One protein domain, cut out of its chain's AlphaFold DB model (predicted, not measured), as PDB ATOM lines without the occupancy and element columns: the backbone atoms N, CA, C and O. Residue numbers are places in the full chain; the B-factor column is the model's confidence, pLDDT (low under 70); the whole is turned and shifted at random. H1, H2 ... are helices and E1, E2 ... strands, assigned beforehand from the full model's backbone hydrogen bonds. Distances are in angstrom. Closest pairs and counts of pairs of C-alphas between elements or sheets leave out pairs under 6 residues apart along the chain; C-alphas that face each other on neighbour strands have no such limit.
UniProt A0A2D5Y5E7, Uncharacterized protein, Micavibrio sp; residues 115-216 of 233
ATOM      1  N   GLU A 115     136.088 120.680 157.074       84.75
ATOM      2  CA  GLU A 115     134.770 120.844 157.704       84.75
ATOM      3  C   GLU A 115     134.793 120.568 159.221       84.75
ATOM      4  O   GLU A 115     134.185 121.282 160.024       84.75
ATOM      5  N   LYS A 116     135.533 119.534 159.639       83.62
ATOM      6  CA  LYS A 116     135.676 119.170 161.054       83.62
ATOM      7  C   LYS A 116     136.469 120.231 161.810       83.62
ATOM      8  O   LYS A 116     136.062 120.620 162.908       83.62
ATOM      9  N   PHE A 117     137.567 120.699 161.217       86.31
ATOM     10  CA  PHE A 117     138.354 121.805 161.756       86.31
ATOM     11  C   PHE A 117     137.478 123.052 161.931       86.31
ATOM     12  O   PHE A 117     137.392 123.591 163.035       86.31
ATOM     13  N   SER A 118     136.727 123.429 160.897       88.19
ATOM     14  CA  SER A 118     135.838 124.590 160.905       88.19
ATOM     15  C   SER A 118     134.779 124.522 162.007       88.19
ATOM     16  O   SER A 118     134.617 125.467 162.784       88.19
ATOM     17  N   LYS A 119     134.120 123.366 162.171       87.94
ATOM     18  CA  LYS A 119     133.155 123.124 163.261       87.94
ATOM     19  C   LYS A 119     133.790 123.259 164.647       87.94
ATOM     20  O   LYS A 119     133.168 123.815 165.556       87.94
ATOM     21  N   LEU A 120     135.009 122.750 164.828       86.31
ATOM     22  CA  LEU A 120     135.723 122.807 166.106       86.31
ATOM     23  C   LEU A 120     136.156 124.235 166.447       86.31
ATOM     24  O   LEU A 120     135.981 124.666 167.591       86.31
ATOM     25  N   VAL A 121     136.672 124.978 165.468       86.56
ATOM     26  CA  VAL A 121     137.068 126.384 165.626       86.56
ATOM     27  C   VAL A 121     135.851 127.237 165.965       86.56
ATOM     28  O   VAL A 121     135.875 127.939 166.975       86.56
ATOM     29  N   ARG A 122     134.752 127.096 165.213       88.88
ATOM     30  CA  ARG A 122     133.505 127.831 165.464       88.88
ATOM     31  C   ARG A 122     133.033 127.689 166.912       88.88
ATOM     32  O   ARG A 122     132.744 128.682 167.570       88.88
ATOM     33  N   ARG A 123     133.018 126.455 167.428       87.69
ATOM     34  CA  ARG A 123     132.624 126.153 168.817       87.69
ATOM     35  C   ARG A 123     133.613 126.694 169.848       87.69
ATOM     36  O   ARG A 123     133.192 127.198 170.880       87.69
ATOM     37  N   SER A 124     134.913 126.588 169.582       85.69
ATOM     38  CA  SER A 124     135.964 126.963 170.541       85.69
ATOM     39  C   SER A 124     136.082 128.472 170.758       85.69
ATOM     40  O   SER A 124     136.576 128.894 171.801       85.69
ATOM     41  N   TYR A 125     135.661 129.266 169.773       83.94
ATOM     42  CA  TYR A 125     135.816 130.723 169.759       83.94
ATOM     43  C   TYR A 125     134.485 131.482 169.700       83.94
ATOM     44  O   TYR A 125     134.498 132.691 169.505       83.94
ATOM     45  N   GLY A 126     133.348 130.790 169.850       82.75
ATOM     46  CA  GLY A 126     132.028 131.427 169.873       82.75
ATOM     47  C   GLY A 126     131.700 132.215 168.600       82.75
ATOM     48  O   GLY A 126     131.122 133.295 168.684       82.75
ATOM     49  N   LEU A 127     132.111 131.710 167.434       85.81
ATOM     50  CA  LEU A 127     131.891 132.377 166.146       85.81
ATOM     51  C   LEU A 127     130.505 132.035 165.584       85.81
ATOM     52  O   LEU A 127     130.049 130.895 165.720       85.81
ATOM     53  N   ASN A 128     129.888 132.985 164.881       86.75
ATOM     54  CA  ASN A 128     128.661 132.740 164.117       86.75
ATOM     55  C   ASN A 128     128.972 131.832 162.918       86.75
ATOM     56  O   ASN A 128     128.275 130.846 162.666       86.75
ATOM     57  N   GLU A 129     130.086 132.104 162.237       90.38
ATOM     58  CA  GLU A 129     130.519 131.361 161.058       90.38
ATOM     59  C   GLU A 129     132.045 131.244 161.010       90.38
ATOM     60  O   GLU A 129     132.777 132.177 161.341       90.38
ATOM     61  N   PHE A 130     132.526 130.076 160.597       90.56
ATOM     62  CA  PHE A 130     133.918 129.847 160.235       90.56
ATOM     63  C   PHE A 130     133.921 128.789 159.137       90.56
ATOM     64  O   PHE A 130     133.461 127.669 159.370       90.56
ATOM     65  N   GLU A 131     134.413 129.144 157.959       91.69
ATOM     66  CA  GLU A 131     134.453 128.270 156.793       91.69
ATOM     67  C   GLU A 131     135.779 128.445 156.057       91.69
ATOM     68  O   GLU A 131     136.291 129.554 155.922       91.69
ATOM     69  N   ILE A 132     136.322 127.333 155.572       90.62
ATOM     70  CA  ILE A 132     137.426 127.294 154.619       90.62
ATOM     71  C   ILE A 132     136.998 126.285 153.551       90.62
ATOM     72  O   ILE A 132     136.556 125.186 153.890       90.62
ATOM     73  N   ALA A 133     137.106 126.654 152.283       88.56
ATOM     74  CA  ALA A 133     136.747 125.814 151.152       88.56
ATOM     75  C   ALA A 133     137.827 125.914 150.076       88.56
ATOM     76  O   ALA A 133     138.304 127.008 149.775       88.56
ATOM     77  N   TYR A 134     138.196 124.773 149.499       86.56
ATOM     78  CA  TYR A 134     138.993 124.725 148.280       86.56
ATOM     79  C   TYR A 134     138.045 124.730 147.086       86.56
ATOM     80  O   TYR A 134     137.108 123.931 147.033       86.56
ATOM     81  N   ILE A 135     138.260 125.659 146.165       85.56
ATOM     82  CA  ILE A 135     137.429 125.855 144.988       85.56
ATOM     83  C   ILE A 135     138.319 125.643 143.772       85.56
ATOM     84  O   ILE A 135     139.199 126.454 143.485       85.56
ATOM     85  N   ASP A 136     138.083 124.542 143.067       83.56
ATOM     86  CA  ASP A 136     138.756 124.249 141.811       83.56
ATOM     87  C   ASP A 136     137.933 124.808 140.643       83.56
ATOM     88  O   ASP A 136     136.796 124.391 140.407       83.56
ATOM     89  N   HIS A 137     138.489 125.794 139.937       77.69
ATOM     90  CA  HIS A 137     137.907 126.319 138.710       77.69
ATOM     91  C   HIS A 137     138.791 125.955 137.522       77.69
ATOM     92  O   HIS A 137     139.884 126.496 137.360       77.69
ATOM     93  N   LEU A 138     138.231 125.145 136.621       65.62
ATOM     94  CA  LEU A 138     138.843 124.719 135.357       65.62
ATOM     95  C   LEU A 138     139.408 125.871 134.500       65.62
ATOM     96  O   LEU A 138     140.312 125.646 133.705       65.62
ATOM     97  N   THR A 139     138.884 127.092 134.638       66.50
ATOM     98  CA  THR A 139     139.244 128.251 133.799       66.50
ATOM     99  C   THR A 139     140.003 129.361 134.523       66.50
ATOM    100  O   THR A 139     140.643 130.176 133.868       66.50
ATOM    101  N   SER A 140     139.904 129.436 135.851       69.69
ATOM    102  CA  SER A 140     140.312 130.619 136.632       69.69
ATOM    103  C   SER A 140     141.443 130.328 137.617       69.69
ATOM    104  O   SER A 140     141.858 131.223 138.348       69.69
ATOM    105  N   GLY A 141     141.920 129.082 137.644       78.38
ATOM    106  CA  GLY A 141     142.819 128.584 138.674       78.38
ATOM    107  C   GLY A 141     142.058 128.129 139.918       78.38
ATOM    108  O   GLY A 141     140.952 128.585 140.220       78.38
ATOM    109  N   SER A 142     142.660 127.187 140.634       85.75
ATOM    110  CA  SER A 142     142.142 126.701 141.904       85.75
ATOM    111  C   SER A 142     142.577 127.609 143.050       85.75
ATOM    112  O   SER A 142     143.759 127.943 143.129       85.75
ATOM    113  N   TYR A 143     141.670 127.948 143.962       88.56
ATOM    114  CA  TYR A 143     141.983 128.792 145.115       88.56
ATOM    115  C   TYR A 143     141.259 128.335 146.383       88.56
ATOM    116  O   TYR A 143     140.234 127.653 146.353       88.56
ATOM    117  N   TYR A 144     141.773 128.762 147.527       88.94
ATOM    118  CA  TYR A 144     141.128 128.642 148.824       88.94
ATOM    119  C   TYR A 144     140.333 129.906 149.142       88.94
ATOM    120  O   TYR A 144     140.813 131.032 149.001       88.94
ATOM    121  N   LYS A 145     139.106 129.721 149.622       91.00
ATOM    122  CA  LYS A 145     138.256 130.776 150.174       91.00
ATOM    123  C   LYS A 145     138.049 130.509 151.653       91.00
ATOM    124  O   LYS A 145     137.612 129.421 152.019       91.00
ATOM    125  N   ALA A 146     138.296 131.506 152.491       92.31
ATOM    126  CA  ALA A 146     137.999 131.423 153.914       92.31
ATOM    127  C   ALA A 146     137.135 132.596 154.373       92.31
ATOM    128  O   ALA A 146     137.263 133.717 153.875       92.31
ATOM    129  N   LYS A 147     136.232 132.317 155.312       92.81
ATOM    130  CA  LYS A 147     135.273 133.272 155.864       92.81
ATOM    131  C   LYS A 147     135.154 133.093 157.372       92.81
ATOM    132  O   LYS A 147     134.992 131.977 157.862       92.81
ATOM    133  N   ILE A 148     135.187 134.206 158.095       90.75
ATOM    134  CA  ILE A 148     134.887 134.286 159.524       90.75
ATOM    135  C   ILE A 148     133.768 135.290 159.720       90.75
ATOM    136  O   ILE A 148     133.857 136.401 159.208       90.75
ATOM    137  N   VAL A 149     132.770 134.920 160.520       88.38
ATOM    138  CA  VAL A 149     131.778 135.848 161.061       88.38
ATOM    139  C   VAL A 149     131.813 135.749 162.581       88.38
ATOM    140  O   VAL A 149     131.546 134.693 163.164       88.38
ATOM    141  N   SER A 150     132.195 136.847 163.226       81.94
ATOM    142  CA  SER A 150     132.229 136.951 164.687       81.94
ATOM    143  C   SER A 150     130.818 137.068 165.271       81.94
ATOM    144  O   SER A 150     129.872 137.379 164.558       81.94
ATOM    145  N   SER A 151     130.675 136.887 166.585       77.06
ATOM    146  CA  SER A 151     129.401 137.083 167.296       77.06
ATOM    147  C   SER A 151     128.884 138.528 167.292       77.06
ATOM    148  O   SER A 151     127.739 138.763 167.664       77.06
ATOM    149  N   ARG A 152     129.711 139.494 166.873       74.56
ATOM    150  CA  ARG A 152     129.329 140.897 166.645       74.56
ATOM    151  C   ARG A 152     129.127 141.212 165.157       74.56
ATOM    152  O   ARG A 152     129.275 142.359 164.759       74.56
ATOM    153  N   ASP A 153     128.905 140.188 164.337       72.62
ATOM    154  CA  ASP A 153     128.705 140.263 162.884       72.62
ATOM    155  C   ASP A 153     129.855 140.887 162.070       72.62
ATOM    156  O   ASP A 153     129.725 141.092 160.865       72.62
ATOM    157  N   ASN A 154     131.035 141.087 162.676       77.69
ATOM    158  CA  ASN A 154     132.245 141.389 161.906       77.69
ATOM    159  C   ASN A 154     132.582 140.215 160.992       77.69
ATOM    160  O   ASN A 154     132.598 139.066 161.451       77.69
ATOM    161  N   CYS A 155     132.872 140.519 159.729       86.25
ATOM    162  CA  CYS A 155     133.045 139.538 158.675       86.25
ATOM    163  C   CYS A 155     134.394 139.732 157.977       86.25
ATOM    164  O   CYS A 155     134.628 140.758 157.342       86.25
ATOM    165  N   VAL A 156     135.247 138.711 158.046       87.88
ATOM    166  CA  VAL A 156     136.517 138.653 157.313       87.88
ATOM    167  C   VAL A 156     136.391 137.587 156.238       87.88
ATOM    168  O   VAL A 156     136.103 136.429 156.543       87.88
ATOM    169  N   ILE A 157     136.620 137.965 154.982       91.06
ATOM    170  CA  ILE A 157     136.635 137.047 153.838       91.06
ATOM    171  C   ILE A 157     137.968 137.207 153.116       91.06
ATOM    172  O   ILE A 157     138.351 138.321 152.766       91.06
ATOM    173  N   VAL A 158     138.643 136.092 152.857       91.38
ATOM    174  CA  VAL A 158     139.931 136.053 152.152       91.38
ATOM    175  C   VAL A 158     139.902 134.999 151.048       91.38
ATOM    176  O   VAL A 158     139.158 134.014 151.127       91.38
ATOM    177  N   ARG A 159     140.686 135.236 149.994       91.38
ATOM    178  CA  ARG A 159     140.850 134.333 148.849       91.38
ATOM    179  C   ARG A 159     142.321 134.289 148.465       91.38
ATOM    180  O   ARG A 159     142.873 135.346 148.184       91.38
ATOM    181  N   GLN A 160     142.924 133.106 148.474       90.12
ATOM    182  CA  GLN A 160     144.337 132.909 148.145       90.12
ATOM    183  C   GLN A 160     144.558 131.548 147.486       90.12
ATOM    184  O   GLN A 160     143.787 130.620 147.712       90.12
ATOM    185  N   ASP A 161     145.632 131.406 146.715       87.88
ATOM    186  CA  ASP A 161     145.935 130.163 145.987       87.88
ATOM    187  C   ASP A 161     146.418 129.033 146.913       87.88
ATOM    188  O   ASP A 161     146.273 127.851 146.609       87.88
ATOM    189  N   ASP A 162     146.968 129.397 148.074       88.19
ATOM    190  CA  ASP A 162     147.558 128.477 149.044       88.19
ATOM    191  C   ASP A 162     146.872 128.559 150.416       88.19
ATOM    192  O   ASP A 162     146.458 129.629 150.885       88.19
ATOM    193  N   LEU A 163     146.783 127.413 151.095       88.06
ATOM    194  CA  LEU A 163     146.146 127.303 152.405       88.06
ATOM    195  C   LEU A 163     146.921 128.068 153.485       88.06
ATOM    196  O   LEU A 163     146.300 128.672 154.361       88.06
ATOM    197  N   ALA A 164     148.256 128.072 153.446       89.00
ATOM    198  CA  ALA A 164     149.039 128.807 154.431       89.00
ATOM    199  C   ALA A 164     148.810 130.313 154.296       89.00
ATOM    200  O   ALA A 164     148.532 130.972 155.300       89.00
ATOM    201  N   THR A 165     148.856 130.842 153.071       88.81
ATOM    202  CA  THR A 165     148.564 132.259 152.804       88.81
ATOM    203  C   THR A 165     147.131 132.606 153.202       88.81
ATOM    204  O   THR A 165     146.910 133.596 153.888       88.81
ATOM    205  N   THR A 166     146.160 131.735 152.902       90.69
ATOM    206  CA  THR A 166     144.760 131.904 153.335       90.69
ATOM    207  C   THR A 166     144.645 132.072 154.850       90.69
ATOM    208  O   THR A 166     143.976 132.985 155.327       90.69
ATOM    209  N   LEU A 167     145.294 131.203 155.631       91.00
ATOM    210  CA  LEU A 167     145.263 131.269 157.097       91.00
ATOM    211  C   LEU A 167     145.976 132.514 157.641       91.00
ATOM    212  O   LEU A 167     145.546 133.067 158.657       91.00
ATOM    213  N   GLN A 168     147.057 132.943 156.984       90.88
ATOM    214  CA  GLN A 168     147.810 134.140 157.348       90.88
ATOM    215  C   GLN A 168     146.981 135.410 157.113       90.88
ATOM    216  O   GLN A 168     146.801 136.193 158.043       90.88
ATOM    217  N   ASP A 169     146.375 135.556 155.939       89.88
ATOM    218  CA  ASP A 169     145.512 136.694 155.615       89.88
ATOM    219  C   ASP A 169     144.280 136.754 156.520       89.88
ATOM    220  O   ASP A 169     143.828 137.831 156.910       89.88
ATOM    221  N   LEU A 170     143.734 135.594 156.896       90.75
ATOM    222  CA  LEU A 170     142.631 135.507 157.851       90.75
ATOM    223  C   LEU A 170     143.056 136.026 159.235       90.75
ATOM    224  O   LEU A 170     142.303 136.748 159.888       90.75
ATOM    225  N   SER A 171     144.267 135.675 159.681       91.44
ATOM    226  CA  SER A 171     144.856 136.172 160.931       91.44
ATOM    227  C   SER A 171     145.044 137.690 160.902       91.44
ATOM    228  O   SER A 171     144.669 138.367 161.866       91.44
ATOM    229  N   GLU A 172     145.569 138.223 159.802       88.81
ATOM    230  CA  GLU A 172     145.781 139.660 159.603       88.81
ATOM    231  C   GLU A 172     144.460 140.422 159.514       88.81
ATOM    232  O   GLU A 172     144.314 141.476 160.135       88.81
ATOM    233  N   GLY A 173     143.462 139.858 158.831       85.69
ATOM    234  CA  GLY A 173     142.110 140.404 158.766       85.69
ATOM    235  C   GLY A 173     141.471 140.541 160.146       85.69
ATOM    236  O   GLY A 173     140.962 141.608 160.470       85.69
ATOM    237  N   ILE A 174     141.584 139.514 161.001       86.62
ATOM    238  CA  ILE A 174     141.106 139.597 162.391       86.62
ATOM    239  C   ILE A 174     141.827 140.712 163.161       86.62
ATOM    240  O   ILE A 174     141.182 141.447 163.899       86.62
ATOM    241  N   ILE A 175     143.154 140.839 163.029       85.94
ATOM    242  CA  ILE A 175     143.923 141.874 163.747       85.94
ATOM    243  C   ILE A 175     143.500 143.268 163.290       85.94
ATOM    244  O   ILE A 175     143.257 144.131 164.129       85.94
ATOM    245  N   ARG A 176     143.376 143.482 161.978       84.00
ATOM    246  CA  ARG A 176     142.922 144.755 161.408       84.00
ATOM    247  C   ARG A 176     141.541 145.140 161.936       84.00
ATOM    248  O   ARG A 176     141.358 146.280 162.352       84.00
ATOM    249  N   ASP A 177     140.612 144.189 161.976       80.31
ATOM    250  CA  ASP A 177     139.271 144.419 162.514       80.31
ATOM    251  C   ASP A 177     139.317 144.713 164.018       80.31
ATOM    252  O   ASP A 177     138.650 145.632 164.487       80.31
ATOM    253  N   LEU A 178     140.138 143.993 164.789       80.75
ATOM    254  CA  LEU A 178     140.317 144.261 166.219       80.75
ATOM    255  C   LEU A 178     140.883 145.657 166.484       80.75
ATOM    256  O   LEU A 178     140.373 146.338 167.368       80.75
ATOM    257  N   ILE A 179     141.875 146.100 165.708       79.19
ATOM    258  CA  ILE A 179     142.437 147.455 165.805       79.19
ATOM    259  C   ILE A 179     141.357 148.494 165.489       79.19
ATOM    260  O   ILE A 179     141.200 149.457 166.235       79.19
ATOM    261  N   ALA A 180     140.573 148.284 164.428       73.69
ATOM    262  CA  ALA A 180     139.476 149.183 164.074       73.69
ATOM    263  C   ALA A 180     138.402 149.261 165.178       73.69
ATOM    264  O   ALA A 180     137.840 150.328 165.419       73.69
ATOM    265  N   LEU A 181     138.143 148.152 165.879       68.88
ATOM    266  CA  LEU A 181     137.123 148.038 166.928       68.88
ATOM    267  C   LEU A 181     137.607 148.432 168.334       68.88
ATOM    268  O   LEU A 181     136.771 148.770 169.179       68.88
ATOM    269  N   GLU A 182     138.912 148.394 168.626       61.75
ATOM    270  CA  GLU A 182     139.488 148.899 169.886       61.75
ATOM    271  C   GLU A 182     139.292 150.412 170.030       61.75
ATOM    272  O   GLU A 182     139.083 150.897 171.142       61.75
ATOM    273  N   PHE A 183     139.208 151.147 168.917       51.38
ATOM    274  CA  PHE A 183     138.757 152.541 168.924       51.38
ATOM    275  C   PHE A 183     137.289 152.705 169.363       51.38
ATOM    276  O   PHE A 183     136.866 153.818 169.670       51.38
ATOM    277  N   SER A 184     136.500 151.624 169.414       53.06
ATOM    278  CA  SER A 184     135.040 151.684 169.556       53.06
ATOM    279  C   SER A 184     134.447 150.889 170.723       53.06
ATOM    280  O   SER A 184     133.271 151.089 171.026       53.06
ATOM    281  N   SER A 185     135.170 149.982 171.401       53.00
ATOM    282  CA  SER A 185     134.531 149.118 172.413       53.00
ATOM    283  C   SER A 185     135.360 148.822 173.669       53.00
ATOM    284  O   SER A 185     136.461 148.292 173.616       53.00
ATOM    285  N   ARG A 186     134.764 149.118 174.837       52.88
ATOM    286  CA  ARG A 186     135.319 148.933 176.194       52.88
ATOM    287  C   ARG A 186     134.933 147.599 176.866       52.88
ATOM    288  O   ARG A 186     134.950 147.532 178.093       52.88
ATOM    289  N   HIS A 187     134.496 146.560 176.147       53.12
ATOM    290  CA  HIS A 187     133.927 145.353 176.787       53.12
ATOM    291  C   HIS A 187     134.617 144.034 176.414       53.12
ATOM    292  O   HIS A 187     134.707 143.650 175.245       53.12
ATOM    293  N   ASN A 188     135.049 143.366 177.489       59.47
ATOM    294  CA  ASN A 188     135.965 142.237 177.608       59.47
ATOM    295  C   ASN A 188     135.356 140.893 177.167       59.47
ATOM    296  O   ASN A 188     134.202 140.598 177.467       59.47
ATOM    297  N   GLY A 189     136.157 140.063 176.488       62.34
ATOM    298  CA  GLY A 189     135.855 138.660 176.162       62.34
ATOM    299  C   GLY A 189     136.012 138.320 174.676       62.34
ATOM    300  O   GLY A 189     136.878 137.530 174.304       62.34
ATOM    301  N   THR A 190     135.216 138.946 173.805       73.00
ATOM    302  CA  THR A 190     135.200 138.654 172.354       73.00
ATOM    303  C   THR A 190     136.512 139.005 171.653       73.00
ATOM    304  O   THR A 190     137.020 138.215 170.859       73.00
ATOM    305  N   SER A 191     137.097 140.164 171.973       77.31
ATOM    306  CA  SER A 191     138.358 140.614 171.371       77.31
ATOM    307  C   SER A 191     139.523 139.702 171.749       77.31
ATOM    308  O   SER A 191     140.351 139.363 170.910       77.31
ATOM    309  N   GLU A 192     139.541 139.219 172.993       80.81
ATOM    310  CA  GLU A 192     140.550 138.271 173.462       80.81
ATOM    311  C   GLU A 192     140.438 136.924 172.731       80.81
ATOM    312  O   GLU A 192     141.446 136.344 172.322       80.81
ATOM    313  N   GLN A 193     139.218 136.421 172.527       82.06
ATOM    314  CA  GLN A 193     138.983 135.185 171.777       82.06
ATOM    315  C   GLN A 193     139.427 135.316 170.316       82.06
ATOM    316  O   GLN A 193     140.113 134.425 169.812       82.06
ATOM    317  N   LEU A 194     139.104 136.431 169.660       83.44
ATOM    318  CA  LEU A 194     139.530 136.718 168.289       83.44
ATOM    319  C   LEU A 194     141.050 136.889 168.183       83.44
ATOM    320  O   LEU A 194     141.663 136.319 167.283       83.44
ATOM    321  N   LEU A 195     141.689 137.569 169.136       86.12
ATOM    322  CA  LEU A 195     143.147 137.706 169.170       86.12
ATOM    323  C   LEU A 195     143.831 136.341 169.339       86.12
ATOM    324  O   LEU A 195     144.778 136.008 168.619       86.12
ATOM    325  N   ARG A 196     143.313 135.504 170.248       85.31
ATOM    326  CA  ARG A 196     143.773 134.118 170.429       85.31
ATOM    327  C   ARG A 196     143.573 133.292 169.158       85.31
ATOM    328  O   ARG A 196     144.435 132.471 168.847       85.31
ATOM    329  N   LEU A 197     142.458 133.464 168.448       86.25
ATOM    330  CA  LEU A 197     142.206 132.796 167.170       86.25
ATOM    331  C   LEU A 197     143.220 133.243 166.119       86.25
ATOM    332  O   LEU A 197     143.864 132.387 165.519       86.25
ATOM    333  N   SER A 198     143.422 134.551 165.960       88.31
ATOM    334  CA  SER A 198     144.397 135.116 165.026       88.31
ATOM    335  C   SER A 198     145.801 134.566 165.282       88.31
ATOM    336  O   SER A 198     146.422 134.006 164.382       88.31
ATOM    337  N   THR A 199     146.259 134.577 166.539       86.50
ATOM    338  CA  THR A 199     147.574 134.019 166.893       86.50
ATOM    339  C   THR A 199     147.674 132.536 166.525       86.50
ATOM    340  O   THR A 199     148.704 132.087 166.025       86.50
ATOM    341  N   ARG A 200     146.611 131.748 166.742       87.06
ATOM    342  CA  ARG A 200     146.614 130.331 166.348       87.06
ATOM    343  C   ARG A 200     146.613 130.145 164.837       87.06
ATOM    344  O   ARG A 200     147.321 129.258 164.373       87.06
ATOM    345  N   LEU A 201     145.854 130.942 164.089       87.75
ATOM    346  CA  LEU A 201     145.822 130.890 162.626       87.75
ATOM    347  C   LEU A 201     147.197 131.214 162.033       87.75
ATOM    348  O   LEU A 201     147.671 130.450 161.201       87.75
ATOM    349  N   SER A 202     147.887 132.241 162.541       87.88
ATOM    350  CA  SER A 202     149.255 132.575 162.109       87.88
ATOM    351  C   SER A 202     150.290 131.501 162.478       87.88
ATOM    352  O   SER A 202     151.251 131.257 161.752       87.88
ATOM    353  N   VAL A 203     150.120 130.799 163.600       85.94
ATOM    354  CA  VAL A 203     150.988 129.648 163.908       85.94
ATOM    355  C   VAL A 203     150.677 128.469 162.985       85.94
ATOM    356  O   VAL A 203     151.597 127.828 162.480       85.94
ATOM    357  N   MET A 204     149.397 128.185 162.735       87.12
ATOM    358  CA  MET A 204     148.982 127.096 161.850       87.12
ATOM    359  C   MET A 204     149.397 127.346 160.400       87.12
ATOM    360  O   MET A 204     149.844 126.391 159.772       87.12
ATOM    361  N   SER A 205     149.344 128.590 159.902       87.31
ATOM    362  CA  SER A 205     149.842 128.955 158.565       87.31
ATOM    363  C   SER A 205     151.310 128.555 158.406       87.31
ATOM    364  O   SER A 205     151.673 127.875 157.448       87.31
ATOM    365  N   LYS A 206     152.150 128.851 159.404       85.56
ATOM    366  CA  LYS A 206     153.566 128.450 159.420       85.56
ATOM    367  C   LYS A 206     153.756 126.935 159.487       85.56
ATOM    368  O   LYS A 206     154.681 126.423 158.862       85.56
ATOM    369  N   ILE A 207     152.913 126.208 160.227       83.12
ATOM    370  CA  ILE A 207     152.989 124.737 160.306       83.12
ATOM    371  C   ILE A 207     152.648 124.108 158.950       83.12
ATOM    372  O   ILE A 207     153.416 123.270 158.476       83.12
ATOM    373  N   VAL A 208     151.549 124.519 158.308       85.00
ATOM    374  CA  VAL A 208     151.100 123.924 157.033       85.00
ATOM    375  C   VAL A 208     151.925 124.381 155.827       85.00
ATOM    376  O   VAL A 208     151.987 123.664 154.840       85.00
ATOM    377  N   ASN A 209     152.619 125.522 155.912       83.88
ATOM    378  CA  ASN A 209     153.503 126.002 154.850       83.88
ATOM    379  C   ASN A 209     154.738 125.104 154.693       83.88
ATOM    380  O   ASN A 209     155.679 125.210 155.481       83.88
ATOM    381  N   GLU A 210     154.789 124.274 153.656       76.94
ATOM    382  CA  GLU A 210     155.916 123.368 153.384       76.94
ATOM    383  C   GLU A 210     157.265 124.087 153.232       76.94
ATOM    384  O   GLU A 210     158.301 123.558 153.632       76.94
ATOM    385  N   LYS A 211     157.260 125.325 152.721       79.19
ATOM    386  CA  LYS A 211     158.470 126.136 152.513       79.19
ATOM    387  C   LYS A 211     159.000 126.747 153.811       79.19
ATOM    388  O   LYS A 211     160.166 127.145 153.871       79.19
ATOM    389  N   PHE A 212     158.169 126.843 154.849       76.50
ATOM    390  CA  PHE A 212     158.597 127.354 156.146       76.50
ATOM    391  C   PHE A 212     159.361 126.270 156.911       76.50
ATOM    392  O   PHE A 212     158.774 125.302 157.394       76.50
ATOM    393  N   LEU A 213     160.674 126.463 157.044       75.12
ATOM    394  CA  LEU A 213     161.585 125.571 157.758       75.12
ATOM    395  C   LEU A 213     162.090 126.284 159.024       75.12
ATOM    396  O   LEU A 213     163.024 127.084 158.926       75.12
ATOM    397  N   PRO A 214     161.492 126.026 160.208       68.12
ATOM    398  CA  PRO A 214     161.889 126.695 161.449       68.12
ATOM    399  C   PRO A 214     163.357 126.423 161.819       68.12
ATOM    400  O   PRO A 214     164.012 127.261 162.431       68.12
ATOM    401  N   GLU A 215     163.894 125.283 161.382       64.94
ATOM    402  CA  GLU A 215     165.283 124.852 161.570       64.94
ATOM    403  C   GLU A 215     166.311 125.880 161.081       64.94
ATOM    404  O   GLU A 215     167.349 126.049 161.715       64.94
ATOM    405  N   LYS A 216     166.008 126.633 160.011       62.91
ATOM    406  CA  LYS A 216     166.899 127.694 159.504       62.91
ATOM    407  C   LYS A 216     167.130 128.810 160.525       62.91
ATOM    408  O   LYS A 216     168.193 129.415 160.521       62.91
TER     409      LYS A 216
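AT A GLANCE: This is residues 115 to 216 of the 233 residues of an uncharacterized protein of Micavibrio sp (UniProt A0A2D5Y5E7). A three-stranded sheet, E1 E2 E3, is covered on one face by long H2; H3 folds back along H2, off the sheet, and short H1 sits by edge strand E1. The 102 printed residues hold H1 E1 E2 E3 H2 H3, class mixed. The sheet is a meander, each strand the antiparallel neighbour of the one before. The whole is compact, radius of gyration of the C-alphas 14.4 A, spanning 45 by 36 by 25 A.

HOW THE PARTS SIT: H1, residues 115 to 124, is on the sheet; its closest C-alphas to E1, residues 129 to 135, are Arg 122 and Phe 130, 5.6 A. E1 and E2, residues 143 to 149, form a hairpin, N 131 and O 147 within hydrogen-bond range at 2.9 A. E2 and E3, residues 155 to 160, form another, with N 146 and O 158 at 3.0 A. H2, residues 163 to 182, is on the same face as H1, making two layers with the sheet, height 7.5 A. H3, residues 190 to 208, touches H2, closest C-alphas Ala 164 and Ser 205, 4.2 A, a helical hairpin at a shallow tilt of 21 degrees, opposite ways. Every helix O i to N i+4 pair is within range.

IN THESE COORDINATES: H1 begins at C-alpha 115 (134.770, 120.844, 157.704). H2 measures 28.6 A and H3 26.5 A from first to last C-alpha, H3 ending at C-alpha 208 (151.100, 123.924, 157.033).

THE WHOLE: The printed part has no cut and no long link. Residues 183 to 189 stand free; pLDDT is under 70 at 138 to 140, 181 to 189 and 214 to 216.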